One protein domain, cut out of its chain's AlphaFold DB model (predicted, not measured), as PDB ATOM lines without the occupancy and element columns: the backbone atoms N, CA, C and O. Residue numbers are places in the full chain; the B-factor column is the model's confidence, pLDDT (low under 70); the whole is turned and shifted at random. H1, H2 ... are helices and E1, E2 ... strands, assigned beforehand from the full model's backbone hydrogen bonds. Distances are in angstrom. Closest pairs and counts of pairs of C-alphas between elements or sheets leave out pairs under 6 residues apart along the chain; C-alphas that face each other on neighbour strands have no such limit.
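This is residues 15 to 197 of the 199 residues of an uncharacterized protein of Prevotella sp. S7-1-8 (UniProt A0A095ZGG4). A cluster of mostly short helices, set at varied angles, is gathered round H2: H4, H5, H6, H7, H8 and H9 surround it. The longest helix, H1, lies at one end, where it meets only H8 among the helices, and a small two-stranded hairpin, E1 and E2, lies at the opposite end beside H6. The printed part has 183 residues with ten named helices and two named strands, in the order H1 H2 H3 H4 H5 E1 E2 H6 H7 H8 H9 H10; the sheet E1 - E2 is antiparallel and the class is mostly helix. The whole is compact, with a radius of gyration of the C-alphas of 16.6 A and spans of 51 by 35 by 33 A.

H1 takes residues 16 to 34, 26.8 A long, from C-alpha 16 at (201.267, 211.785, 184.475). After residues 35 to 58, with no named element, come H2, residues 59 to 72, 19.9 A, from C-alpha 59 at (183.738, 205.931, 158.399), and H3, residues 74 to 77. H4 is residues 86 to 96, 15.2 A, and H5 residues 103 to 107. E1 is residues 112 to 116; E2, residues 119 to 126, bends by 98 degrees at residue 123. H6 is residues 127 to 133, H7 136 to 144, H8 148 to 157, 14.3 A, H9 167 to 180, 20.1 A, and H10 190 to 195, ending at C-alpha 195 (181.390, 180.417, 167.425).

H1, with residues 24 to 28 alone, only just touches H8, with 3 pairs of C-alphas within 8 A, the closest Gln 25 and Asp 156 at 6.3 A. H2 touches H8, closest C-alphas Leu 72 and Tyr 157, 6.1 A, at a steep tilt of 40 degrees, the same way. H2 touches H7 at Asn 67 and Ile 139, their closest C-alphas, 6.2 A. H3 touches H9, closest C-alphas Tyr 77 and Gln 178, 6.1 A. H4 and H8 are near each other. H5 only just touches H6, with 3 pairs. E1 and E2 form a hairpin, with N 113 and O 125 2.8 A apart, within hydrogen-bond range; the closest C-alphas of E1 and H6, Lys 112 and Gln 127, are 4.6 A apart. H9 and H10 form a helical hairpin, closest C-alphas Val 172 and Arg 191, 6.4 A. Every O i to N i+4 pair is within hydrogen-bond range in the named helices but H3, too short for one.

The two farthest C-alphas, Pro 15 and Asn 122, are 54.3 A apart. The printed part has no cut, and the link H1 to H2 is long. Mean pLDDT of the printed part is 88.2; residues 15 to 18, 20, 40 to 48 and 197 are under 70.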
ATOM      1  N   PRO A  15     204.188 208.600 186.717       69.62
ATOM      2  CA  PRO A  15     204.031 209.274 185.433       69.62
ATOM      3  C   PRO A  15     202.635 209.895 185.304       69.62
ATOM      4  O   PRO A  15     201.652 209.349 185.800       69.62
ATOM      5  N   GLU A  16     202.524 211.030 184.614       67.12
ATOM      6  CA  GLU A  16     201.267 211.785 184.475       67.12
ATOM      7  C   GLU A  16     200.103 210.936 183.932       67.12
ATOM      8  O   GLU A  16     198.980 211.032 184.424       67.12
ATOM      9  N   LYS A  17     200.395 210.003 183.017       65.06
ATOM     10  CA  LYS A  17     199.417 209.037 182.491       65.06
ATOM     11  C   LYS A  17     198.840 208.106 183.566       65.06
ATOM     12  O   LYS A  17     197.633 207.888 183.597       65.06
ATOM     13  N   GLU A  18     199.674 207.610 184.477       68.75
ATOM     14  CA  GLU A  18     199.240 206.735 185.578       68.75
ATOM     15  C   GLU A  18     198.405 207.502 186.615       68.75
ATOM     16  O   GLU A  18     197.440 206.972 187.166       68.75
ATOM     17  N   LYS A  19     198.713 208.788 186.835       71.00
ATOM     18  CA  LYS A  19     197.898 209.676 187.680       71.00
ATOM     19  C   LYS A  19     196.504 209.883 187.086       71.00
ATOM     20  O   LYS A  19     195.512 209.730 187.795       71.00
ATOM     21  N   ILE A  20     196.418 210.186 185.787       69.88
ATOM     22  CA  ILE A  20     195.138 210.368 185.080       69.88
ATOM     23  C   ILE A  20     194.301 209.083 185.143       69.88
ATOM     24  O   ILE A  20     193.107 209.149 185.442       69.88
ATOM     25  N   LYS A  21     194.933 207.916 184.960       71.62
ATOM     26  CA  LYS A  21     194.293 206.601 185.110       71.62
ATOM     27  C   LYS A  21     193.676 206.409 186.498       71.62
ATOM     28  O   LYS A  21     192.491 206.092 186.594       71.62
ATOM     29  N   GLN A  22     194.428 206.655 187.572       73.69
ATOM     30  CA  GLN A  22     193.907 206.513 188.940       73.69
ATOM     31  C   GLN A  22     192.725 207.448 189.216       73.69
ATOM     32  O   GLN A  22     191.728 207.033 189.807       73.69
ATOM     33  N   VAL A  23     192.798 208.696 188.748       73.94
ATOM     34  CA  VAL A  23     191.701 209.659 188.907       73.94
ATOM     35  C   VAL A  23     190.459 209.214 188.125       73.94
ATOM     36  O   VAL A  23     189.344 209.306 188.641       73.94
ATOM     37  N   ARG A  24     190.617 208.667 186.913       74.06
ATOM     38  CA  ARG A  24     189.500 208.117 186.131       74.06
ATOM     39  C   ARG A  24     188.836 206.947 186.847       74.06
ATOM     40  O   ARG A  24     187.617 206.952 187.020       74.06
ATOM     41  N   GLN A  25     189.625 205.983 187.313       75.56
ATOM     42  CA  GLN A  25     189.124 204.832 188.065       75.56
ATOM     43  C   GLN A  25     188.385 205.270 189.334       75.56
ATOM     44  O   GLN A  25     187.320 204.730 189.640       75.56
ATOM     45  N   PHE A  26     188.881 206.306 190.017       79.88
ATOM     46  CA  PHE A  26     188.190 206.926 191.144       79.88
ATOM     47  C   PHE A  26     186.815 207.484 190.746       79.88
ATOM     48  O   PHE A  26     185.820 207.128 191.376       79.88
ATOM     49  N   PHE A  27     186.709 208.290 189.683       78.12
ATOM     50  CA  PHE A  27     185.416 208.840 189.247       78.12
ATOM     51  C   PHE A  27     184.441 207.766 188.753       78.12
ATOM     52  O   PHE A  27     183.248 207.847 189.055       78.12
ATOM     53  N   ILE A  28     184.926 206.737 188.051       75.44
ATOM     54  CA  ILE A  28     184.112 205.580 187.655       75.44
ATOM     55  C   ILE A  28     183.576 204.867 188.905       75.44
ATOM     56  O   ILE A  28     182.381 204.566 188.981       75.44
ATOM     57  N   ALA A  29     184.426 204.624 189.908       78.06
ATOM     58  CA  ALA A  29     184.033 203.980 191.158       78.06
ATOM     59  C   ALA A  29     183.039 204.832 191.970       78.06
ATOM     60  O   ALA A  29     182.030 204.311 192.449       78.06
ATOM     61  N   GLU A  30     183.268 206.139 192.090       79.88
ATOM     62  CA  GLU A  30     182.361 207.075 192.767       79.88
ATOM     63  C   GLU A  30     181.012 207.200 192.048       79.88
ATOM     64  O   GLU A  30     179.962 207.233 192.699       79.88
ATOM     65  N   GLY A  31     181.011 207.203 190.712       75.06
ATOM     66  CA  GLY A  31     179.798 207.170 189.898       75.06
ATOM     67  C   GLY A  31     178.978 205.903 190.143       75.06
ATOM     68  O   GLY A  31     177.766 205.987 190.364       75.06
ATOM     69  N   LYS A  32     179.642 204.738 190.208       71.44
ATOM     70  CA  LYS A  32     179.015 203.456 190.569       71.44
ATOM     71  C   LYS A  32     178.382 203.510 191.965       71.44
ATOM     72  O   LYS A  32     177.212 203.162 192.097       71.44
ATOM     73  N   LYS A  33     179.095 204.008 192.985       74.38
ATOM     74  CA  LYS A  33     178.554 204.164 194.355       74.38
ATOM     75  C   LYS A  33     177.357 205.117 194.403       74.38
ATOM     76  O   LYS A  33     176.344 204.832 195.037       74.38
ATOM     77  N   SER A  34     177.458 206.240 193.696       71.62
ATOM     78  CA  SER A  34     176.452 207.308 193.696       71.62
ATOM     79  C   SER A  34     175.286 207.059 192.737       71.62
ATOM     80  O   SER A  34     174.398 207.904 192.640       71.62
ATOM     81  N   HIS A  35     175.294 205.944 191.995       70.50
ATOM     82  CA  HIS A  35     174.342 205.639 190.920       70.50
ATOM     83  C   HIS A  35     174.242 206.749 189.853       70.50
ATOM     84  O   HIS A  35     173.221 206.907 189.180       70.50
ATOM     85  N   LYS A  36     175.318 207.525 189.683       78.81
ATOM     86  CA  LYS A  36     175.427 208.606 188.701       78.81
ATOM     87  C   LYS A  36     176.388 208.182 187.605       78.81
ATOM     88  O   LYS A  36     177.550 207.891 187.860       78.81
ATOM     89  N   ILE A  37     175.899 208.191 186.372       77.88
ATOM     90  CA  ILE A  37     176.721 207.926 185.194       77.88
ATOM     91  C   ILE A  37     177.228 209.284 184.717       77.88
ATOM     92  O   ILE A  37     176.501 210.014 184.046       77.88
ATOM     93  N   GLN A  38     178.425 209.656 185.163       77.50
ATOM     94  CA  GLN A  38     179.080 210.920 184.832       77.50
ATOM     95  C   GLN A  38     180.600 210.738 184.844       77.50
ATOM     96  O   GLN A  38     181.129 209.985 185.657       77.50
ATOM     97  N   MET A  39     181.288 211.457 183.965       75.69
ATOM     98  CA  MET A  39     182.744 211.584 183.935       75.69
ATOM     99  C   MET A  39     183.049 213.074 183.757       75.69
ATOM    100  O   MET A  39     182.389 213.710 182.927       75.69
ATOM    101  N   PRO A  40     183.997 213.666 184.501       66.31
ATOM    102  CA  PRO A  40     184.465 215.008 184.182       66.31
ATOM    103  C   PRO A  40     185.055 215.011 182.767       66.31
ATOM    104  O   PRO A  40     185.993 214.277 182.477       66.31
ATOM    105  N   TRP A  41     184.491 215.819 181.872       60.00
ATOM    106  CA  TRP A  41     184.878 215.832 180.457       60.00
ATOM    107  C   TRP A  41     186.327 216.302 180.237       60.00
ATOM    108  O   TRP A  41     186.995 215.821 179.334       60.00
ATOM    109  N   TRP A  42     186.835 217.176 181.112       62.00
ATOM    110  CA  TRP A  42     188.214 217.679 181.102       62.00
ATOM    111  C   TRP A  42     189.248 216.676 181.649       62.00
ATOM    112  O   TRP A  42     190.442 216.935 181.578       62.00
ATOM    113  N   MET A  43     188.798 215.540 182.197       62.09
ATOM    114  CA  MET A  43     189.651 214.416 182.621       62.09
ATOM    115  C   MET A  43     189.836 213.366 181.510       62.09
ATOM    116  O   MET A  43     190.352 212.272 181.755       62.09
ATOM    117  N   GLY A  44     189.348 213.675 180.310       59.00
ATOM    118  CA  GLY A  44     189.465 212.851 179.120       59.00
ATOM    119  C   GLY A  44     190.893 212.647 178.626       59.00
ATOM    120  O   GLY A  44     191.801 213.383 178.993       59.00
ATOM    121  N   GLU A  45     191.095 211.652 177.760       60.88
ATOM    122  CA  GLU A  45     192.371 211.476 177.032       60.88
ATOM    123  C   GLU A  45     192.524 212.479 175.887       60.88
ATOM    124  O   GLU A  45     193.631 212.760 175.429       60.88
ATOM    125  N   THR A  46     191.399 213.029 175.439       59.75
ATOM    126  CA  THR A  46     191.337 214.020 174.377       59.75
ATOM    127  C   THR A  46     191.713 215.408 174.889       59.75
ATOM    128  O   THR A  46     191.165 215.916 175.866       59.75
ATOM    129  N   VAL A  47     192.638 216.043 174.172       59.38
ATOM    130  CA  VAL A  47     192.992 217.461 174.329       59.38
ATOM    131  C   VAL A  47     192.208 218.359 173.367       59.38
ATOM    132  O   VAL A  47     192.462 219.560 173.311       59.38
ATOM    133  N   GLU A  48     191.272 217.797 172.588       68.00
ATOM    134  CA  GLU A  48     190.489 218.550 171.607       68.00
ATOM    135  C   GLU A  48     189.452 219.438 172.308       68.00
ATOM    136  O   GLU A  48     188.499 218.915 172.898       68.00
ATOM    137  N   PRO A  49     189.576 220.776 172.206       70.62
ATOM    138  CA  PRO A  49     188.636 221.699 172.835       70.62
ATOM    139  C   PRO A  49     187.275 221.709 172.127       70.62
ATOM    140  O   PRO A  49     186.285 222.171 172.693       70.62
ATOM    141  N   ASN A  50     187.220 221.216 170.885       82.12
ATOM    142  CA  ASN A  50     186.023 221.220 170.061       82.12
ATOM    143  C   ASN A  50     185.308 219.872 170.126       82.12
ATOM    144  O   ASN A  50     185.889 218.829 169.827       82.12
ATOM    145  N   LEU A  51     184.014 219.918 170.428       87.38
ATOM    146  CA  LEU A  51     183.138 218.760 170.304       87.38
ATOM    147  C   LEU A  51     182.727 218.565 168.840       87.38
ATOM    148  O   LEU A  51     182.380 219.528 168.154       87.38
ATOM    149  N   LYS A  52     182.730 217.316 168.371       91.50
ATOM    150  CA  LYS A  52     182.273 216.923 167.024       91.50
ATOM    151  C   LYS A  52     181.183 215.864 167.126       91.50
ATOM    152  O   LYS A  52     181.088 215.175 168.141       91.50
ATOM    153  N   PHE A  53     180.372 215.687 166.086       93.81
ATOM    154  CA  PHE A  53     179.457 214.549 166.042       93.81
ATOM    155  C   PHE A  53     180.149 213.311 165.474       93.81
ATOM    156  O   PHE A  53     180.932 213.390 164.531       93.81
ATOM    157  N   ILE A  54     179.805 212.135 166.003       93.94
ATOM    158  CA  ILE A  54     180.282 210.844 165.477       93.94
ATOM    159  C   ILE A  54     179.857 210.608 164.013       93.94
ATOM    160  O   ILE A  54     180.399 209.751 163.322       93.94
ATOM    161  N   THR A  55     178.856 211.340 163.525       93.00
ATOM    162  CA  THR A  55     178.428 211.308 162.122       93.00
ATOM    163  C   THR A  55     179.404 211.997 161.180       93.00
ATOM    164  O   THR A  55     179.390 211.680 159.995       93.00
ATOM    165  N   ASP A  56     180.247 212.886 161.708       93.88
ATOM    166  CA  ASP A  56     181.081 213.803 160.926       93.88
ATOM    167  C   ASP A  56     182.542 213.335 160.854       93.88
ATOM    168  O   ASP A  56     183.382 213.980 160.229       93.88
ATOM    169  N   ILE A  57     182.859 212.220 161.516       93.75
ATOM    170  CA  ILE A  57     184.178 211.590 161.467       93.75
ATOM    171  C   ILE A  57     184.257 210.544 160.355       93.75
ATOM    172  O   ILE A  57     183.243 210.073 159.833       93.75
ATOM    173  N   ASP A  58     185.488 210.148 160.037       96.12
ATOM    174  CA  ASP A  58     185.759 209.108 159.056       96.12
ATOM    175  C   ASP A  58     185.014 207.793 159.364       96.12
ATOM    176  O   ASP A  58     184.819 207.395 160.519       96.12
ATOM    177  N   SER A  59     184.583 207.117 158.299       94.25
ATOM    178  CA  SER A  59     183.738 205.931 158.399       94.25
ATOM    179  C   SER A  59     184.437 204.733 159.046       94.25
ATOM    180  O   SER A  59     183.772 203.986 159.774       94.25
ATOM    181  N   ASP A  60     185.749 204.577 158.861       95.44
ATOM    182  CA  ASP A  60     186.530 203.504 159.473       95.44
ATOM    183  C   ASP A  60     186.789 203.787 160.949       95.44
ATOM    184  O   ASP A  60     186.601 202.895 161.781       95.44
ATOM    185  N   ILE A  61     187.098 205.040 161.300       94.88
ATOM    186  CA  ILE A  61     187.214 205.463 162.705       94.88
ATOM    187  C   ILE A  61     185.880 205.235 163.422       94.88
ATOM    188  O   ILE A  61     185.833 204.603 164.477       94.88
ATOM    189  N   LYS A  62     184.766 205.670 162.818       95.56
ATOM    190  CA  LYS A  62     183.424 205.433 163.358       95.56
ATOM    191  C   LYS A  62     183.158 203.945 163.551       95.56
ATOM    192  O   LYS A  62     182.696 203.543 164.615       95.56
ATOM    193  N   ARG A  63     183.432 203.117 162.538       95.88
ATOM    194  CA  ARG A  63     183.240 201.662 162.617       95.88
ATOM    195  C   ARG A  63     184.042 201.063 163.773       95.88
ATOM    196  O   ARG A  63     183.470 200.294 164.547       95.88
ATOM    197  N   ASN A  64     185.302 201.464 163.931       96.88
ATOM    198  CA  ASN A  64     186.167 201.011 165.015       96.88
ATOM    199  C   ASN A  64     185.605 201.386 166.397       96.88
ATOM    200  O   ASN A  64     185.445 200.507 167.243       96.88
ATOM    201  N   LEU A  65     185.205 202.646 166.603       96.81
ATOM    202  CA  LEU A  65     184.616 203.106 167.867       96.81
ATOM    203  C   LEU A  65     183.309 202.378 168.204       96.81
ATOM    204  O   LEU A  65     183.086 201.983 169.350       96.81
ATOM    205  N   ILE A  66     182.453 202.143 167.205       96.50
ATOM    206  CA  ILE A  66     181.227 201.363 167.398       96.50
ATOM    207  C   ILE A  66     181.568 199.926 167.816       96.50
ATOM    208  O   ILE A  66     180.972 199.427 168.771       96.50
ATOM    209  N   ASN A  67     182.540 199.265 167.184       97.62
ATOM    210  CA  ASN A  67     182.953 197.915 167.583       97.62
ATOM    211  C   ASN A  67     183.517 197.881 169.009       97.62
ATOM    212  O   ASN A  67     183.093 197.042 169.801       97.62
ATOM    213  N   ARG A  68     184.388 198.832 169.377       97.75
ATOM    214  CA  ARG A  68     184.892 198.966 170.755       97.75
ATOM    215  C   ARG A  68     183.758 199.155 171.754       97.75
ATOM    216  O   ARG A  68     183.738 198.508 172.791       97.75
ATOM    217  N   SER A  69     182.740 199.946 171.428       96.69
ATOM    218  CA  SER A  69     181.604 200.118 172.340       96.69
ATOM    219  C   SER A  69     180.804 198.822 172.585       96.69
ATOM    220  O   SER A  69     180.313 198.616 173.695       96.69
ATOM    221  N   PHE A  70     180.722 197.911 171.601       97.06
ATOM    222  CA  PHE A  70     180.150 196.566 171.788       97.06
ATOM    223  C   PHE A  70     181.030 195.663 172.672       97.06
ATOM    224  O   PHE A  70     180.516 194.756 173.328       97.06
ATOM    225  N   ILE A  71     182.340 195.910 172.703       97.81
ATOM    226  CA  ILE A  71     183.296 195.211 173.571       97.81
ATOM    227  C   ILE A  71     183.172 195.694 175.021       97.81
ATOM    228  O   ILE A  71     183.101 194.892 175.951       97.81
ATOM    229  N   LEU A  72     183.140 197.010 175.217       96.69
ATOM    230  CA  LEU A  72     183.317 197.632 176.529       96.69
ATOM    231  C   LEU A  72     182.045 197.631 177.380       96.69
ATOM    232  O   LEU A  72     182.109 197.476 178.600       96.69
ATOM    233  N   PHE A  73     180.871 197.811 176.769       95.25
ATOM    234  CA  PHE A  73     179.676 198.192 177.519       95.25
ATOM    235  C   PHE A  73     178.621 197.092 177.578       95.25
ATOM    236  O   PHE A  73     177.691 197.041 176.774       95.25
ATOM    237  N   LYS A  74     178.671 196.285 178.644       92.94
ATOM    238  CA  LYS A  74     177.634 195.283 178.957       92.94
ATOM    239  C   LYS A  74     176.223 195.885 179.087       92.94
ATOM    240  O   LYS A  74     175.223 195.225 178.810       92.94
ATOM    241  N   SER A  75     176.138 197.172 179.449       91.50
ATOM    242  CA  SER A  75     174.889 197.941 179.561       91.50
ATOM    243  C   SER A  75     174.076 197.971 178.264       91.50
ATOM    244  O   SER A  75     172.849 198.053 178.327       91.50
ATOM    245  N   MET A  76     174.725 197.791 177.112       91.06
ATOM    246  CA  MET A  76     174.090 197.637 175.803       91.06
ATOM    247  C   MET A  76     173.075 196.490 175.759       91.06
ATOM    248  O   MET A  76     172.117 196.543 174.991       91.06
ATOM    249  N   TYR A  77     173.242 195.475 176.604       90.94
ATOM    250  CA  TYR A  77     172.380 194.295 176.678       90.94
ATOM    251  C   TYR A  77     171.472 194.301 177.914       90.94
ATOM    252  O   TYR A  77     170.699 193.365 178.131       90.94
ATOM    253  N   SER A  78     171.524 195.376 178.704       85.75
ATOM    254  CA  SER A  78     170.699 195.547 179.894       85.75
ATOM    255  C   SER A  78     169.209 195.533 179.553       85.75
ATOM    256  O   SER A  78     168.774 196.083 178.538       85.75
ATOM    257  N   ALA A  79     168.410 194.960 180.453       82.12
ATOM    258  CA  ALA A  79     166.956 195.066 180.405       82.12
ATOM    259  C   ALA A  79     166.459 196.503 180.665       82.12
ATOM    260  O   ALA A  79     165.320 196.820 180.329       82.12
ATOM    261  N   ASN A  80     167.291 197.381 181.246       85.69
ATOM    262  CA  ASN A  80     166.934 198.773 181.504       85.69
ATOM    263  C   ASN A  80     167.273 199.662 180.287       85.69
ATOM    264  O   ASN A  80     168.445 200.004 180.085       85.69
ATOM    265  N   PRO A  81     166.274 200.117 179.505       80.00
ATOM    266  CA  PRO A  81     166.516 200.910 178.300       80.00
ATOM    267  C   PRO A  81     167.188 202.256 178.597       80.00
ATOM    268  O   PRO A  81     167.927 202.765 177.757       80.00
ATOM    269  N   ASN A  82     167.007 202.806 179.804       82.56
ATOM    270  CA  ASN A  82     167.583 204.093 180.194       82.56
ATOM    271  C   ASN A  82     169.101 204.036 180.409       82.56
ATOM    272  O   ASN A  82     169.736 205.086 180.461       82.56
ATOM    273  N   LEU A  83     169.690 202.847 180.571       84.88
ATOM    274  CA  LEU A  83     171.134 202.674 180.781       84.88
ATOM    275  C   LEU A  83     171.880 202.313 179.498       84.88
ATOM    276  O   LEU A  83     173.093 202.503 179.429       84.88
ATOM    277  N   LYS A  84     171.144 201.836 178.490       87.00
ATOM    278  CA  LYS A  84     171.675 201.123 177.330       87.00
ATOM    279  C   LYS A  84     172.797 201.865 176.611       87.00
ATOM    280  O   LYS A  84     173.822 201.273 176.324       87.00
ATOM    281  N   TYR A  85     172.624 203.168 176.389       91.38
ATOM    282  CA  TYR A  85     173.570 203.989 175.619       91.38
ATOM    283  C   TYR A  85     174.302 205.044 176.452       91.38
ATOM    284  O   TYR A  85     175.138 205.770 175.921       91.38
ATOM    285  N   LYS A  86     174.004 205.161 177.754       90.44
ATOM    286  CA  LYS A  86     174.560 206.238 178.589       90.44
ATOM    287  C   LYS A  86     176.074 206.130 178.738       90.44
ATOM    288  O   LYS A  86     176.766 207.132 178.610       90.44
ATOM    289  N   TYR A  87     176.579 204.920 178.968       90.62
ATOM    290  CA  TYR A  87     178.017 204.691 179.114       90.62
ATOM    291  C   TYR A  87     178.775 204.953 177.811       90.62
ATOM    292  O   TYR A  87     179.793 205.634 177.834       90.62
ATOM    293  N   VAL A  88     178.213 204.519 176.680       93.94
ATOM    294  CA  VAL A  88     178.748 204.814 175.344       93.94
ATOM    295  C   VAL A  88     178.832 206.322 175.102       93.94
ATOM    296  O   VAL A  88     179.850 206.814 174.632       93.94
ATOM    297  N   ALA A  89     177.773 207.067 175.439       92.12
ATOM    298  CA  ALA A  89     177.729 208.515 175.235       92.12
ATOM    299  C   ALA A  89     178.803 209.245 176.041       92.12
ATOM    300  O   ALA A  89     179.453 210.150 175.524       92.12
ATOM    301  N   ILE A  90     179.001 208.837 177.294       89.69
ATOM    302  CA  ILE A  90     180.035 209.423 178.144       89.69
ATOM    303  C   ILE A  90     181.418 209.067 177.629       89.69
ATOM    304  O   ILE A  90     182.234 209.966 177.512       89.69
ATOM    305  N   TRP A  91     181.662 207.803 177.280       92.12
ATOM    306  CA  TRP A  91     182.951 207.360 176.755       92.12
ATOM    307  C   TRP A  91     183.336 208.094 175.469       92.12
ATOM    308  O   TRP A  91     184.432 208.634 175.385       92.12
ATOM    309  N   LEU A  92     182.416 208.226 174.508       92.94
ATOM    310  CA  LEU A  92     182.664 208.997 173.283       92.94
ATOM    311  C   LEU A  92     182.982 210.468 173.579       92.94
ATOM    312  O   LEU A  92     183.917 211.025 173.006       92.94
ATOM    313  N   CYS A  93     182.238 211.080 174.499       90.19
ATOM    314  CA  CYS A  93     182.440 212.475 174.867       90.19
ATOM    315  C   CYS A  93     183.774 212.679 175.597       90.19
ATOM    316  O   CYS A  93     184.542 213.560 175.225       90.19
ATOM    317  N   SER A  94     184.081 211.853 176.603       85.25
ATOM    318  CA  SER A  94     185.266 212.036 177.441       85.25
ATOM    319  C   SER A  94     186.549 211.495 176.817       85.25
ATOM    320  O   SER A  94     187.602 212.035 177.102       85.25
ATOM    321  N   HIS A  95     186.520 210.462 175.976       86.75
ATOM    322  CA  HIS A  95     187.748 209.931 175.366       86.75
ATOM    323  C   HIS A  95     188.044 210.543 173.998       86.75
ATOM    324  O   HIS A  95     189.207 210.651 173.631       86.75
ATOM    325  N   TYR A  96     187.017 210.983 173.263       89.19
ATOM    326  CA  TYR A  96     187.173 211.365 171.855       89.19
ATOM    327  C   TYR A  96     186.593 212.745 171.509       89.19
ATOM    328  O   TYR A  96     186.634 213.139 170.345       89.19
ATOM    329  N   SER A  97     186.040 213.491 172.474       90.31
ATOM    330  CA  SER A  97     185.315 214.752 172.225       90.31
ATOM    331  C   SER A  97     184.154 214.564 171.230       90.31
ATOM    332  O   SER A  97     183.824 215.467 170.457       90.31
ATOM    333  N   LEU A  98     183.527 213.377 171.229       92.62
ATOM    334  CA  LEU A  98     182.467 213.010 170.289       92.62
ATOM    335  C   LEU A  98     181.083 212.982 170.937       92.62
ATOM    336  O   LEU A  98     180.837 212.320 171.944       92.62
ATOM    337  N   LEU A  99     180.140 213.646 170.278       92.25
ATOM    338  CA  LEU A  99     178.719 213.612 170.583       92.25
ATOM    339  C   LEU A  99     177.992 212.662 169.629       92.25
ATOM    340  O   LEU A  99     178.314 212.549 168.447       92.25
ATOM    341  N   CYS A 100     176.955 211.999 170.131       91.75
ATOM    342  CA  CYS A 100     176.091 211.158 169.312       91.75
ATOM    343  C   CYS A 100     174.636 211.307 169.760       91.75
ATOM    344  O   CYS A 100     174.200 210.725 170.754       91.75
ATOM    345  N   SER A 101     173.882 212.101 169.004       87.50
ATOM    346  CA  SER A 101     172.473 212.409 169.265       87.50
ATOM    347  C   SER A 101     171.531 211.249 168.917       87.50
ATOM    348  O   SER A 101     170.455 211.131 169.499       87.50
ATOM    349  N   ASN A 102     171.938 210.353 168.016       89.69
ATOM    350  CA  ASN A 102     171.125 209.272 167.455       89.69
ATOM    351  C   ASN A 102     171.683 207.868 167.766       89.69
ATOM    352  O   ASN A 102     171.688 206.983 166.912       89.69
ATOM    353  N   MET A 103     172.094 207.627 169.018       90.69
ATOM    354  CA  MET A 103     172.672 206.345 169.474       90.69
ATOM    355  C   MET A 103     171.893 205.111 169.010       90.69
ATOM    356  O   MET A 103     172.468 204.152 168.500       90.69
ATOM    357  N   ARG A 104     170.563 205.131 169.152       90.06
ATOM    358  CA  ARG A 104     169.695 204.003 168.784       90.06
ATOM    359  C   ARG A 104     169.953 203.521 167.355       90.06
ATOM    360  O   ARG A 104     169.891 202.316 167.114       90.06
ATOM    361  N   ASP A 105     170.242 204.431 166.435       89.75
ATOM    362  CA  ASP A 105     170.357 204.110 165.018       89.75
ATOM    363  C   ASP A 105     171.624 203.303 164.712       89.75
ATOM    364  O   ASP A 105     171.580 202.383 163.897       89.75
ATOM    365  N   PHE A 106     172.707 203.528 165.458       88.44
ATOM    366  CA  PHE A 106     173.943 202.751 165.330       88.44
ATOM    367  C   PHE A 106     173.844 201.342 165.922       88.44
ATOM    368  O   PHE A 106     174.523 200.421 165.461       88.44
ATOM    369  N   TYR A 107     173.000 201.161 166.941       90.12
ATOM    370  CA  TYR A 107     173.039 199.961 167.779       90.12
ATOM    371  C   TYR A 107     171.814 199.063 167.680       90.12
ATOM    372  O   TYR A 107     171.959 197.844 167.764       90.12
ATOM    373  N   SER A 108     170.608 199.609 167.509       88.12
ATOM    374  CA  SER A 108     169.376 198.818 167.623       88.12
ATOM    375  C   SER A 108     168.236 199.205 166.679       88.12
ATOM    376  O   SER A 108     167.162 198.613 166.794       88.12
ATOM    377  N   ALA A 109     168.392 200.191 165.793       86.38
ATOM    378  CA  ALA A 109     167.335 200.545 164.844       86.38
ATOM    379  C   ALA A 109     167.129 199.446 163.794       86.38
ATOM    380  O   ALA A 109     168.091 198.932 163.231       86.38
ATOM    381  N   GLY A 110     165.864 199.096 163.539       80.06
ATOM    382  CA  GLY A 110     165.479 198.011 162.624       80.06
ATOM    383  C   GLY A 110     164.612 196.917 163.257       80.06
ATOM    384  O   GLY A 110     164.149 196.022 162.561       80.06
ATOM    385  N   GLY A 111     164.338 196.990 164.565       89.00
ATOM    386  CA  GLY A 111     163.420 196.067 165.238       89.00
ATOM    387  C   GLY A 111     164.042 194.692 165.485       89.00
ATOM    388  O   GLY A 111     164.762 194.515 166.469       89.00
ATOM    389  N   LYS A 112     163.742 193.712 164.625       93.06
ATOM    390  CA  LYS A 112     164.211 192.322 164.752       93.06
ATOM    391  C   LYS A 112     164.731 191.790 163.421       93.06
ATOM    392  O   LYS A 112     164.135 192.047 162.378       93.06
ATOM    393  N   ILE A 113     165.787 190.984 163.472       93.56
ATOM    394  CA  ILE A 113     166.311 190.253 162.320       93.56
ATOM    395  C   ILE A 113     165.661 188.870 162.225       93.56
ATOM    396  O   ILE A 113     165.519 188.161 163.223       93.56
ATOM    397  N   LYS A 114     165.256 188.485 161.014       93.44
ATOM    398  CA  LYS A 114     164.660 187.168 160.731       93.44
ATOM    399  C   LYS A 114     165.674 186.168 160.190       93.44
ATOM    400  O   LYS A 114     165.444 184.972 160.298       93.44
ATOM    401  N   GLU A 115     166.777 186.652 159.633       91.06
ATOM    402  CA  GLU A 115     167.797 185.822 159.006       91.06
ATOM    403  C   GLU A 115     169.178 186.473 159.141       91.06
ATOM    404  O   GLU A 115     169.295 187.704 159.146       91.06
ATOM    405  N   TYR A 116     170.221 185.654 159.257       87.81
ATOM    406  CA  TYR A 116     171.615 186.078 159.153       87.81
ATOM    407  C   TYR A 116     172.481 184.954 158.573       87.81
ATOM    408  O   TYR A 116     172.412 183.826 159.054       87.81
ATOM    409  N   LYS A 117     173.291 185.261 157.546       85.88
ATOM    410  CA  LYS A 117     174.123 184.294 156.796       85.88
ATOM    411  C   LYS A 117     173.367 182.998 156.423       85.88
ATOM    412  O   LYS A 117     173.864 181.902 156.659       85.88
ATOM    413  N   GLY A 118     172.145 183.110 155.894       84.44
ATOM    414  CA  GLY A 118     171.322 181.956 155.497       84.44
ATOM    415  C   GLY A 118     170.638 181.207 156.649       84.44
ATOM    416  O   GLY A 118     169.866 180.281 156.405       84.44
ATOM    417  N   VAL A 119     170.881 181.588 157.908       86.12
ATOM    418  CA  VAL A 119     170.212 181.004 159.078       86.12
ATOM    419  C   VAL A 119     168.953 181.798 159.392       86.12
ATOM    420  O   VAL A 119     169.034 182.964 159.775       86.12
ATOM    421  N   VAL A 120     167.793 181.152 159.276       90.25
ATOM    422  CA  VAL A 120     166.491 181.732 159.633       90.25
ATOM    423  C   VAL A 120     166.225 181.560 161.131       90.25
ATOM    424  O   VAL A 120     166.365 180.468 161.682       90.25
ATOM    425  N   PHE A 121     165.801 182.634 161.797       89.75
ATOM    426  CA  PHE A 121     165.495 182.659 163.225       89.75
ATOM    427  C   PHE A 121     163.987 182.666 163.479       89.75
ATOM    428  O   PHE A 121     163.268 183.565 163.035       89.75
ATOM    429  N   ASN A 122     163.518 181.693 164.262       88.62
ATOM    430  CA  ASN A 122     162.151 181.641 164.763       88.62
ATOM    431  C   ASN A 122     162.153 181.347 166.280       88.62
ATOM    432  O   ASN A 122     162.458 180.218 166.669       88.62
ATOM    433  N   PRO A 123     161.838 182.330 167.147       89.69
ATOM    434  CA  PRO A 123     161.410 183.694 166.821       89.69
ATOM    435  C   PRO A 123     162.556 184.588 166.289       89.69
ATOM    436  O   PRO A 123     163.726 184.282 166.525       89.69
ATOM    437  N   PRO A 124     162.241 185.717 165.619       93.25
ATOM    438  CA  PRO A 124     163.236 186.695 165.167       93.25
ATOM    439  C   PRO A 124     164.089 187.251 166.318       93.25
ATOM    440  O   PRO A 124     163.565 187.525 167.405       93.25
ATOM    441  N   LEU A 125     165.382 187.481 166.071       93.75
ATOM    442  CA  LEU A 125     166.306 188.016 167.079       93.75
ATOM    443  C   LEU A 125     166.216 189.545 167.154       93.75
ATOM    444  O   LEU A 125     166.037 190.192 166.122       93.75
ATOM    445  N   PRO A 126     166.405 190.167 168.328       93.75
ATOM    446  CA  PRO A 126     166.495 191.621 168.434       93.75
ATOM    447  C   PRO A 126     167.608 192.194 167.555       93.75
ATOM    448  O   PRO A 126     168.692 191.616 167.452       93.75
ATOM    449  N   GLN A 127     167.381 193.366 166.960       94.44
ATOM    450  CA  GLN A 127     168.329 193.978 166.026       94.44
ATOM    451  C   GLN A 127     169.728 194.170 166.619       94.44
ATOM    452  O   GLN A 127     170.714 194.020 165.904       94.44
ATOM    453  N   ILE A 128     169.832 194.469 167.916       93.81
ATOM    454  CA  ILE A 128     171.129 194.612 168.588       93.81
ATOM    455  C   ILE A 128     171.971 193.334 168.509       93.81
ATOM    456  O   ILE A 128     173.180 193.414 168.326       93.81
ATOM    457  N   VAL A 129     171.330 192.162 168.565       94.69
ATOM    458  CA  VAL A 129     171.997 190.868 168.385       94.69
ATOM    459  C   VAL A 129     172.439 190.719 166.933       94.69
ATOM    460  O   VAL A 129     173.572 190.340 166.678       94.69
ATOM    461  N   GLY A 130     171.599 191.097 165.969       94.38
ATOM    462  CA  GLY A 130     171.989 191.095 164.558       94.38
ATOM    463  C   GLY A 130     173.171 192.016 164.246       94.38
ATOM    464  O   GLY A 130     174.087 191.634 163.524       94.38
ATOM    465  N   ASN A 131     173.172 193.220 164.816       94.75
ATOM    466  CA  ASN A 131     174.263 194.181 164.676       94.75
ATOM    467  C   ASN A 131     175.551 193.672 165.336       94.75
ATOM    468  O   ASN A 131     176.620 193.861 164.765       94.75
ATOM    469  N   LEU A 132     175.444 193.008 166.489       95.31
ATOM    470  CA  LEU A 132     176.558 192.339 167.156       95.31
ATOM    471  C   LEU A 132     177.145 191.228 166.278       95.31
ATOM    472  O   LEU A 132     178.340 191.235 166.012       95.31
ATOM    473  N   LEU A 133     176.307 190.313 165.778       94.69
ATOM    474  CA  LEU A 133     176.740 189.173 164.960       94.69
ATOM    475  C   LEU A 133     177.449 189.602 163.668       94.69
ATOM    476  O   LEU A 133     178.398 188.946 163.252       94.69
ATOM    477  N   ARG A 134     177.032 190.722 163.060       94.00
ATOM    478  CA  ARG A 134     177.702 191.317 161.887       94.00
ATOM    479  C   ARG A 134     179.098 191.870 162.176       94.00
ATOM    480  O   ARG A 134     179.824 192.157 161.234       94.00
ATOM    481  N   ARG A 135     179.452 192.050 163.448       95.12
ATOM    482  CA  ARG A 135     180.714 192.654 163.899       95.12
ATOM    483  C   ARG A 135     181.633 191.659 164.599       95.12
ATOM    484  O   ARG A 135     182.730 192.048 164.975       95.12
ATOM    485  N   VAL A 136     181.202 190.408 164.794       95.81
ATOM    486  CA  VAL A 136     181.939 189.395 165.572       95.81
ATOM    487  C   VAL A 136     183.358 189.198 165.052       95.81
ATOM    488  O   VAL A 136     184.274 189.179 165.864       95.81
ATOM    489  N   ASP A 137     183.551 189.120 163.735       95.12
ATOM    490  CA  ASP A 137     184.875 188.882 163.147       95.12
ATOM    491  C   ASP A 137     185.837 190.050 163.441       95.12
ATOM    492  O   ASP A 137     186.968 189.847 163.882       95.12
ATOM    493  N   GLU A 138     185.358 191.292 163.299       96.62
ATOM    494  CA  GLU A 138     186.133 192.495 163.630       96.62
ATOM    495  C   GLU A 138     186.384 192.616 165.142       96.62
ATOM    496  O   GLU A 138     187.486 192.962 165.561       96.62
ATOM    497  N   ILE A 139     185.388 192.301 165.976       97.81
ATOM    498  CA  ILE A 139     185.522 192.293 167.440       97.81
ATOM    499  C   ILE A 139     186.537 191.242 167.888       97.81
ATOM    500  O   ILE A 139     187.373 191.533 168.739       97.81
ATOM    501  N   LYS A 140     186.496 190.041 167.307       97.81
ATOM    502  CA  LYS A 140     187.470 188.991 167.594       97.81
ATOM    503  C   LYS A 140     188.872 189.454 167.224       97.81
ATOM    504  O   LYS A 140     189.764 189.359 168.052       97.81
ATOM    505  N   SER A 141     189.052 190.044 166.042       97.50
ATOM    506  CA  SER A 141     190.348 190.600 165.644       97.50
ATOM    507  C   SER A 141     190.863 191.656 166.629       97.50
ATOM    508  O   SER A 141     192.060 191.675 166.907       97.50
ATOM    509  N   LEU A 142     189.982 192.520 167.150       98.12
ATOM    510  CA  LEU A 142     190.332 193.537 168.148       98.12
ATOM    511  C   LEU A 142     190.703 192.929 169.505       98.12
ATOM    512  O   LEU A 142     191.577 193.458 170.177       98.12
ATOM    513  N   LEU A 143     190.044 191.848 169.922       98.12
ATOM    514  CA  LEU A 143     190.298 191.197 171.210       98.12
ATOM    515  C   LEU A 143     191.476 190.217 171.172       98.12
ATOM    516  O   LEU A 143     192.136 190.043 172.192       98.12
ATOM    517  N   ASP A 144     191.762 189.623 170.014       97.56
ATOM    518  CA  ASP A 144     192.943 188.780 169.794       97.56
ATOM    519  C   ASP A 144     194.220 189.630 169.665       97.56
ATOM    520  O   ASP A 144     195.303 189.180 170.030       97.56
ATOM    521  N   ASN A 145     194.106 190.861 169.146       97.19
ATOM    522  CA  ASN A 145     195.225 191.788 168.949       97.19
ATOM    523  C   ASN A 145     194.872 193.206 169.441       97.19
ATOM    524  O   ASN A 145     194.774 194.132 168.627       97.19
ATOM    525  N   PRO A 146     194.643 193.398 170.752       97.06
ATOM    526  CA  PRO A 146     194.199 194.680 171.277       97.06
ATOM    527  C   PRO A 146     195.333 195.705 171.251       97.06
ATOM    528  O   PRO A 146     196.478 195.416 171.610       97.06
ATOM    529  N   ASP A 147     195.009 196.935 170.858       95.94
ATOM    530  CA  ASP A 147     195.922 198.053 171.058       95.94
ATOM    531  C   ASP A 147     195.907 198.543 172.511       95.94
ATOM    532  O   ASP A 147     195.090 198.132 173.341       95.94
ATOM    533  N   LYS A 148     196.859 199.423 172.830       93.38
ATOM    534  CA  LYS A 148     197.040 199.943 174.191       93.38
ATOM    535  C   LYS A 148     195.797 200.669 174.702       93.38
ATOM    536  O   LYS A 148     195.475 200.536 175.880       93.38
ATOM    537  N   ASP A 149     195.106 201.387 173.824       91.88
ATOM    538  CA  ASP A 149     193.927 202.167 174.189       91.88
ATOM    539  C   ASP A 149     192.750 201.234 174.505       91.88
ATOM    540  O   ASP A 149     192.062 201.425 175.504       91.88
ATOM    541  N   LEU A 150     192.567 200.152 173.735       95.81
ATOM    542  CA  LEU A 150     191.548 199.141 174.022       95.81
ATOM    543  C   LEU A 150     191.833 198.401 175.332       95.81
ATOM    544  O   LEU A 150     190.908 198.175 176.105       95.81
ATOM    545  N   LEU A 151     193.090 198.035 175.601       95.56
ATOM    546  CA  LEU A 151     193.472 197.413 176.876       95.56
ATOM    547  C   LEU A 151     193.182 198.338 178.062       95.56
ATOM    548  O   LEU A 151     192.694 197.889 179.100       95.56
ATOM    549  N   GLN A 152     193.455 199.633 177.902       90.31
ATOM    550  CA  GLN A 152     193.177 200.625 178.930       90.31
ATOM    551  C   GLN A 152     191.667 200.808 179.140       90.31
ATOM    552  O   GLN A 152     191.205 200.756 180.278       90.31
ATOM    553  N   ASP A 153     190.891 200.921 178.060       93.31
ATOM    554  CA  ASP A 153     189.430 200.979 178.124       93.31
ATOM    555  C   ASP A 153     188.839 199.713 178.780       93.31
ATOM    556  O   ASP A 153     187.945 199.808 179.622       93.31
ATOM    557  N   ILE A 154     189.348 198.519 178.452       96.00
ATOM    558  CA  ILE A 154     188.945 197.260 179.100       96.00
ATOM    559  C   ILE A 154     189.214 197.340 180.603       96.00
ATOM    560  O   ILE A 154     188.303 197.107 181.394       96.00
ATOM    561  N   SER A 155     190.421 197.745 181.008       91.81
ATOM    562  CA  SER A 155     190.775 197.903 182.422       91.81
ATOM    563  C   SER A 155     189.880 198.904 183.163       91.81
ATOM    564  O   SER A 155     189.686 198.748 184.368       91.81
ATOM    565  N   ASP A 156     189.379 199.938 182.488       87.44
ATOM    566  CA  ASP A 156     188.567 200.986 183.109       87.44
ATOM    567  C   ASP A 156     187.076 200.612 183.187       87.44
ATOM    568  O   ASP A 156     186.390 200.952 184.160       87.44
ATOM    569  N   TYR A 157     186.560 199.904 182.177       91.56
ATOM    570  CA  TYR A 157     185.126 199.660 182.016       91.56
ATOM    571  C   TYR A 157     184.677 198.228 182.308       91.56
ATOM    572  O   TYR A 157     183.519 198.049 182.707       91.56
ATOM    573  N   TRP A 158     185.536 197.217 182.158       94.62
ATOM    574  CA  TRP A 158     185.188 195.851 182.545       94.62
ATOM    575  C   TRP A 158     185.189 195.730 184.068       94.62
ATOM    576  O   TRP A 158     186.202 195.825 184.748       94.62
ATOM    577  N   ASP A 159     183.991 195.549 184.612       90.44
ATOM    578  CA  ASP A 159     183.701 195.473 186.042       90.44
ATOM    579  C   ASP A 159     183.362 194.042 186.488       90.44
ATOM    580  O   ASP A 159     182.585 193.837 187.421       90.44
ATOM    581  N   PHE A 160     183.907 193.060 185.776       93.12
ATOM    582  CA  PHE A 160     183.744 191.629 186.003       93.12
ATOM    583  C   PHE A 160     185.111 190.946 185.919       93.12
ATOM    584  O   PHE A 160     186.051 191.517 185.376       93.12
ATOM    585  N   GLU A 161     185.230 189.741 186.468       93.69
ATOM    586  CA  GLU A 161     186.463 188.955 186.373       93.69
ATOM    587  C   GLU A 161     186.658 188.442 184.939       93.69
ATOM    588  O   GLU A 161     185.737 187.874 184.348       93.69
ATOM    589  N   TYR A 162     187.848 188.649 184.377       97.19
ATOM    590  CA  TYR A 162     188.187 188.242 183.016       97.19
ATOM    591  C   TYR A 162     189.588 187.635 182.950       97.19
ATOM    592  O   TYR A 162     190.444 187.911 183.786       97.19
ATOM    593  N   ASN A 163     189.818 186.806 181.934       96.50
ATOM    594  CA  ASN A 163     191.125 186.252 181.625       96.50
ATOM    595  C   ASN A 163     191.870 187.184 180.661       96.50
ATOM    596  O   ASN A 163     191.482 187.313 179.501       96.50
ATOM    597  N   GLU A 164     192.964 187.792 181.121       93.75
ATOM    598  CA  GLU A 164     193.816 188.669 180.305       93.75
ATOM    599  C   GLU A 164     194.436 187.958 179.092       93.75
ATOM    600  O   GLU A 164     194.715 188.602 178.085       93.75
ATOM    601  N   THR A 165     194.614 186.631 179.147       95.12
ATOM    602  CA  THR A 165     195.133 185.845 178.015       95.12
ATOM    603  C   THR A 165     194.040 185.371 177.056       95.12
ATOM    604  O   THR A 165     194.356 184.787 176.025       95.12
ATOM    605  N   ASP A 166     192.763 185.551 177.407       97.38
ATOM    606  CA  ASP A 166     191.598 185.162 176.600       97.38
ATOM    607  C   ASP A 166     190.485 186.211 176.742       97.38
ATOM    608  O   ASP A 166     189.429 185.999 177.358       97.38
ATOM    609  N   LEU A 167     190.743 187.394 176.180       98.38
ATOM    610  CA  LEU A 167     189.795 188.503 176.215       98.38
ATOM    611  C   LEU A 167     188.528 188.182 175.415       98.38
ATOM    612  O   LEU A 167     187.429 188.532 175.844       98.38
ATOM    613  N   PHE A 168     188.649 187.486 174.280       98.19
ATOM    614  CA  PHE A 168     187.494 187.100 173.471       98.19
ATOM    615  C   PHE A 168     186.571 186.135 174.223       98.19
ATOM    616  O   PHE A 168     185.368 186.391 174.316       98.19
ATOM    617  N   GLY A 169     187.109 185.073 174.829       97.88
ATOM    618  CA  GLY A 169     186.334 184.152 175.658       97.88
ATOM    619  C   GLY A 169     185.692 184.850 176.856       97.88
ATOM    620  O   GLY A 169     184.509 184.632 177.131       97.88
ATOM    621  N   SER A 170     186.420 185.762 177.506       98.25
ATOM    622  CA  SER A 170     185.906 186.584 178.611       98.25
ATOM    623  C   SER A 170     184.753 187.493 178.185       98.25
ATOM    624  O   SER A 170     183.735 187.582 178.873       98.25
ATOM    625  N   TRP A 171     184.864 188.121 177.016       98.12
ATOM    626  CA  TRP A 171     183.797 188.929 176.438       98.12
ATOM    627  C   TRP A 171     182.559 188.085 176.106       98.12
ATOM    628  O   TRP A 171     181.440 188.484 176.431       98.12
ATOM    629  N   VAL A 172     182.731 186.880 175.546       97.69
ATOM    630  CA  VAL A 172     181.609 185.952 175.309       97.69
ATOM    631  C   VAL A 172     180.948 185.526 176.626       97.69
ATOM    632  O   VAL A 172     179.718 185.499 176.695       97.69
ATOM    633  N   ASN A 173     181.727 185.247 177.679       97.06
ATOM    634  CA  ASN A 173     181.192 184.943 179.015       97.06
ATOM    635  C   ASN A 173     180.329 186.104 179.535       97.06
ATOM    636  O   ASN A 173     179.199 185.893 179.977       97.06
ATOM    637  N   MET A 174     180.825 187.341 179.425       96.56
ATOM    638  CA  MET A 174     180.084 188.543 179.815       96.56
ATOM    639  C   MET A 174     178.754 188.661 179.063       96.56
ATOM    640  O   MET A 174     177.721 188.925 179.687       96.56
ATOM    641  N   LEU A 175     178.748 188.423 177.747       96.75
ATOM    642  CA  LEU A 175     177.524 188.448 176.946       96.75
ATOM    643  C   LEU A 175     176.509 187.408 177.418       96.75
ATOM    644  O   LEU A 175     175.332 187.736 177.568       96.75
ATOM    645  N   GLU A 176     176.939 186.170 177.668       95.81
ATOM    646  CA  GLU A 176     176.049 185.115 178.160       95.81
ATOM    647  C   GLU A 176     175.403 185.492 179.494       95.81
ATOM    648  O   GLU A 176     174.188 185.337 179.651       95.81
ATOM    649  N   GLU A 177     176.175 186.049 180.427       94.50
ATOM    650  CA  GLU A 177     175.648 186.517 181.711       94.50
ATOM    651  C   GLU A 177     174.637 187.659 181.540       94.50
ATOM    652  O   GLU A 177     173.555 187.629 182.135       94.50
ATOM    653  N   GLN A 178     174.911 188.639 180.671       93.94
ATOM    654  CA  GLN A 178     173.936 189.701 180.393       93.94
ATOM    655  C   GLN A 178     172.661 189.171 179.728       93.94
ATOM    656  O   GLN A 178     171.562 189.645 180.028       93.94
ATOM    657  N   PHE A 179     172.781 188.182 178.841       95.00
ATOM    658  CA  PHE A 179     171.636 187.607 178.139       95.00
ATOM    659  C   PHE A 179     170.723 186.851 179.104       95.00
ATOM    660  O   PHE A 179     169.506 187.015 179.020       95.00
ATOM    661  N   LYS A 180     171.277 186.099 180.067       92.69
ATOM    662  CA  LYS A 180     170.498 185.425 181.125       92.69
ATOM    663  C   LYS A 180     169.619 186.409 181.907       92.69
ATOM    664  O   LYS A 180     168.464 186.097 182.198       92.69
ATOM    665  N   GLY A 181     170.142 187.603 182.196       88.75
ATOM    666  CA  GLY A 181     169.446 188.665 182.930       88.75
ATOM    667  C   GLY A 181     168.387 189.435 182.130       88.75
ATOM    668  O   GLY A 181     167.671 190.257 182.701       88.75
ATOM    669  N   ASN A 182     168.253 189.190 180.824       91.19
ATOM    670  CA  ASN A 182     167.337 189.919 179.951       91.19
ATOM    671  C   ASN A 182     166.272 188.981 179.362       91.19
ATOM    672  O   ASN A 182     166.575 188.049 178.623       91.19
ATOM    673  N   ALA A 183     164.993 189.241 179.651       89.38
ATOM    674  CA  ALA A 183     163.889 188.361 179.261       89.38
ATOM    675  C   ALA A 183     163.759 188.133 177.742       89.38
ATOM    676  O   ALA A 183     163.324 187.051 177.337       89.38
ATOM    677  N   GLU A 184     164.137 189.117 176.919       89.31
ATOM    678  CA  GLU A 184     164.121 188.995 175.456       89.31
ATOM    679  C   GLU A 184     165.338 188.214 174.935       89.31
ATOM    680  O   GLU A 184     165.232 187.501 173.938       89.31
ATOM    681  N   LEU A 185     166.478 188.303 175.628       92.31
ATOM    682  CA  LEU A 185     167.749 187.729 175.181       92.31
ATOM    683  C   LEU A 185     168.041 186.342 175.767       92.31
ATOM    684  O   LEU A 185     168.734 185.556 175.129       92.31
ATOM    685  N   LYS A 186     167.474 185.988 176.926       92.88
ATOM    686  CA  LYS A 186     167.797 184.755 177.675       92.88
ATOM    687  C   LYS A 186     167.588 183.449 176.911       92.88
ATOM    688  O   LYS A 186     168.138 182.423 177.289       92.88
ATOM    689  N   LYS A 187     166.749 183.462 175.869       91.19
ATOM    690  CA  LYS A 187     166.471 182.288 175.022       91.19
ATOM    691  C   LYS A 187     167.495 182.112 173.895       91.19
ATOM    692  O   LYS A 187     167.457 181.108 173.191       91.19
ATOM    693  N   ILE A 188     168.374 183.090 173.689       92.50
ATOM    694  CA  ILE A 188     169.349 183.118 172.603       92.50
ATOM    695  C   ILE A 188     170.646 182.484 173.105       92.50
ATOM    696  O   ILE A 188     171.273 182.993 174.031       92.50
ATOM    697  N   ASN A 189     171.087 181.402 172.460       93.06
ATOM    698  CA  ASN A 189     172.416 180.839 172.703       93.06
ATOM    699  C   ASN A 189     173.470 181.670 171.953       93.06
ATOM    700  O   ASN A 189     173.883 181.323 170.845       93.06
ATOM    701  N   ILE A 190     173.845 182.808 172.542       94.50
ATOM    702  CA  ILE A 190     174.745 183.780 171.913       94.50
ATOM    703  C   ILE A 190     176.136 183.204 171.663       94.50
ATOM    704  O   ILE A 190     176.693 183.437 170.597       94.50
ATOM    705  N   ARG A 191     176.655 182.365 172.569       95.38
ATOM    706  CA  ARG A 191     177.926 181.663 172.378       95.38
ATOM    707  C   ARG A 191     177.905 180.808 171.121       95.38
ATOM    708  O   ARG A 191     178.771 180.970 170.269       95.38
ATOM    709  N   LYS A 192     176.900 179.941 170.965       92.94
ATOM    710  CA  LYS A 192     176.765 179.107 169.764       92.94
ATOM    711  C   LYS A 192     176.695 179.968 168.506       92.94
ATOM    712  O   LYS A 192     177.350 179.638 167.528       92.94
ATOM    713  N   LEU A 193     175.932 181.062 168.548       92.38
ATOM    714  CA  LEU A 193     175.825 181.991 167.424       92.38
ATOM    715  C   LEU A 193     177.114 182.756 167.141       92.38
ATOM    716  O   LEU A 193     177.269 183.186 166.017       92.38
ATOM    717  N   ILE A 194     178.005 182.968 168.107       93.69
ATOM    718  CA  ILE A 194     179.302 183.615 167.876       93.69
ATOM    719  C   ILE A 194     180.272 182.600 167.265       93.69
ATOM    720  O   ILE A 194     180.795 182.832 166.181       93.69
ATOM    721  N   TYR A 195     180.443 181.435 167.893       89.94
ATOM    722  CA  TYR A 195     181.390 180.417 167.425       89.94
ATOM    723  C   TYR A 195     180.973 179.723 166.124       89.94
ATOM    724  O   TYR A 195     181.828 179.206 165.421       89.94
ATOM    725  N   SER A 196     179.686 179.725 165.758       83.19
ATOM    726  CA  SER A 196     179.265 179.255 164.430       83.19
ATOM    727  C   SER A 196     179.591 180.245 163.306       83.19
ATOM    728  O   SER A 196     179.285 179.960 162.152       83.19
ATOM    729  N   GLN A 197     180.070 181.446 163.637       67.44
ATOM    730  CA  GLN A 197     180.323 182.533 162.683       67.44
ATOM    731  C   GLN A 197     181.808 182.742 162.436       67.44
ATOM    732  O   GLN A 197     182.158 183.196 161.350       67.44
TER     733      GLN A 197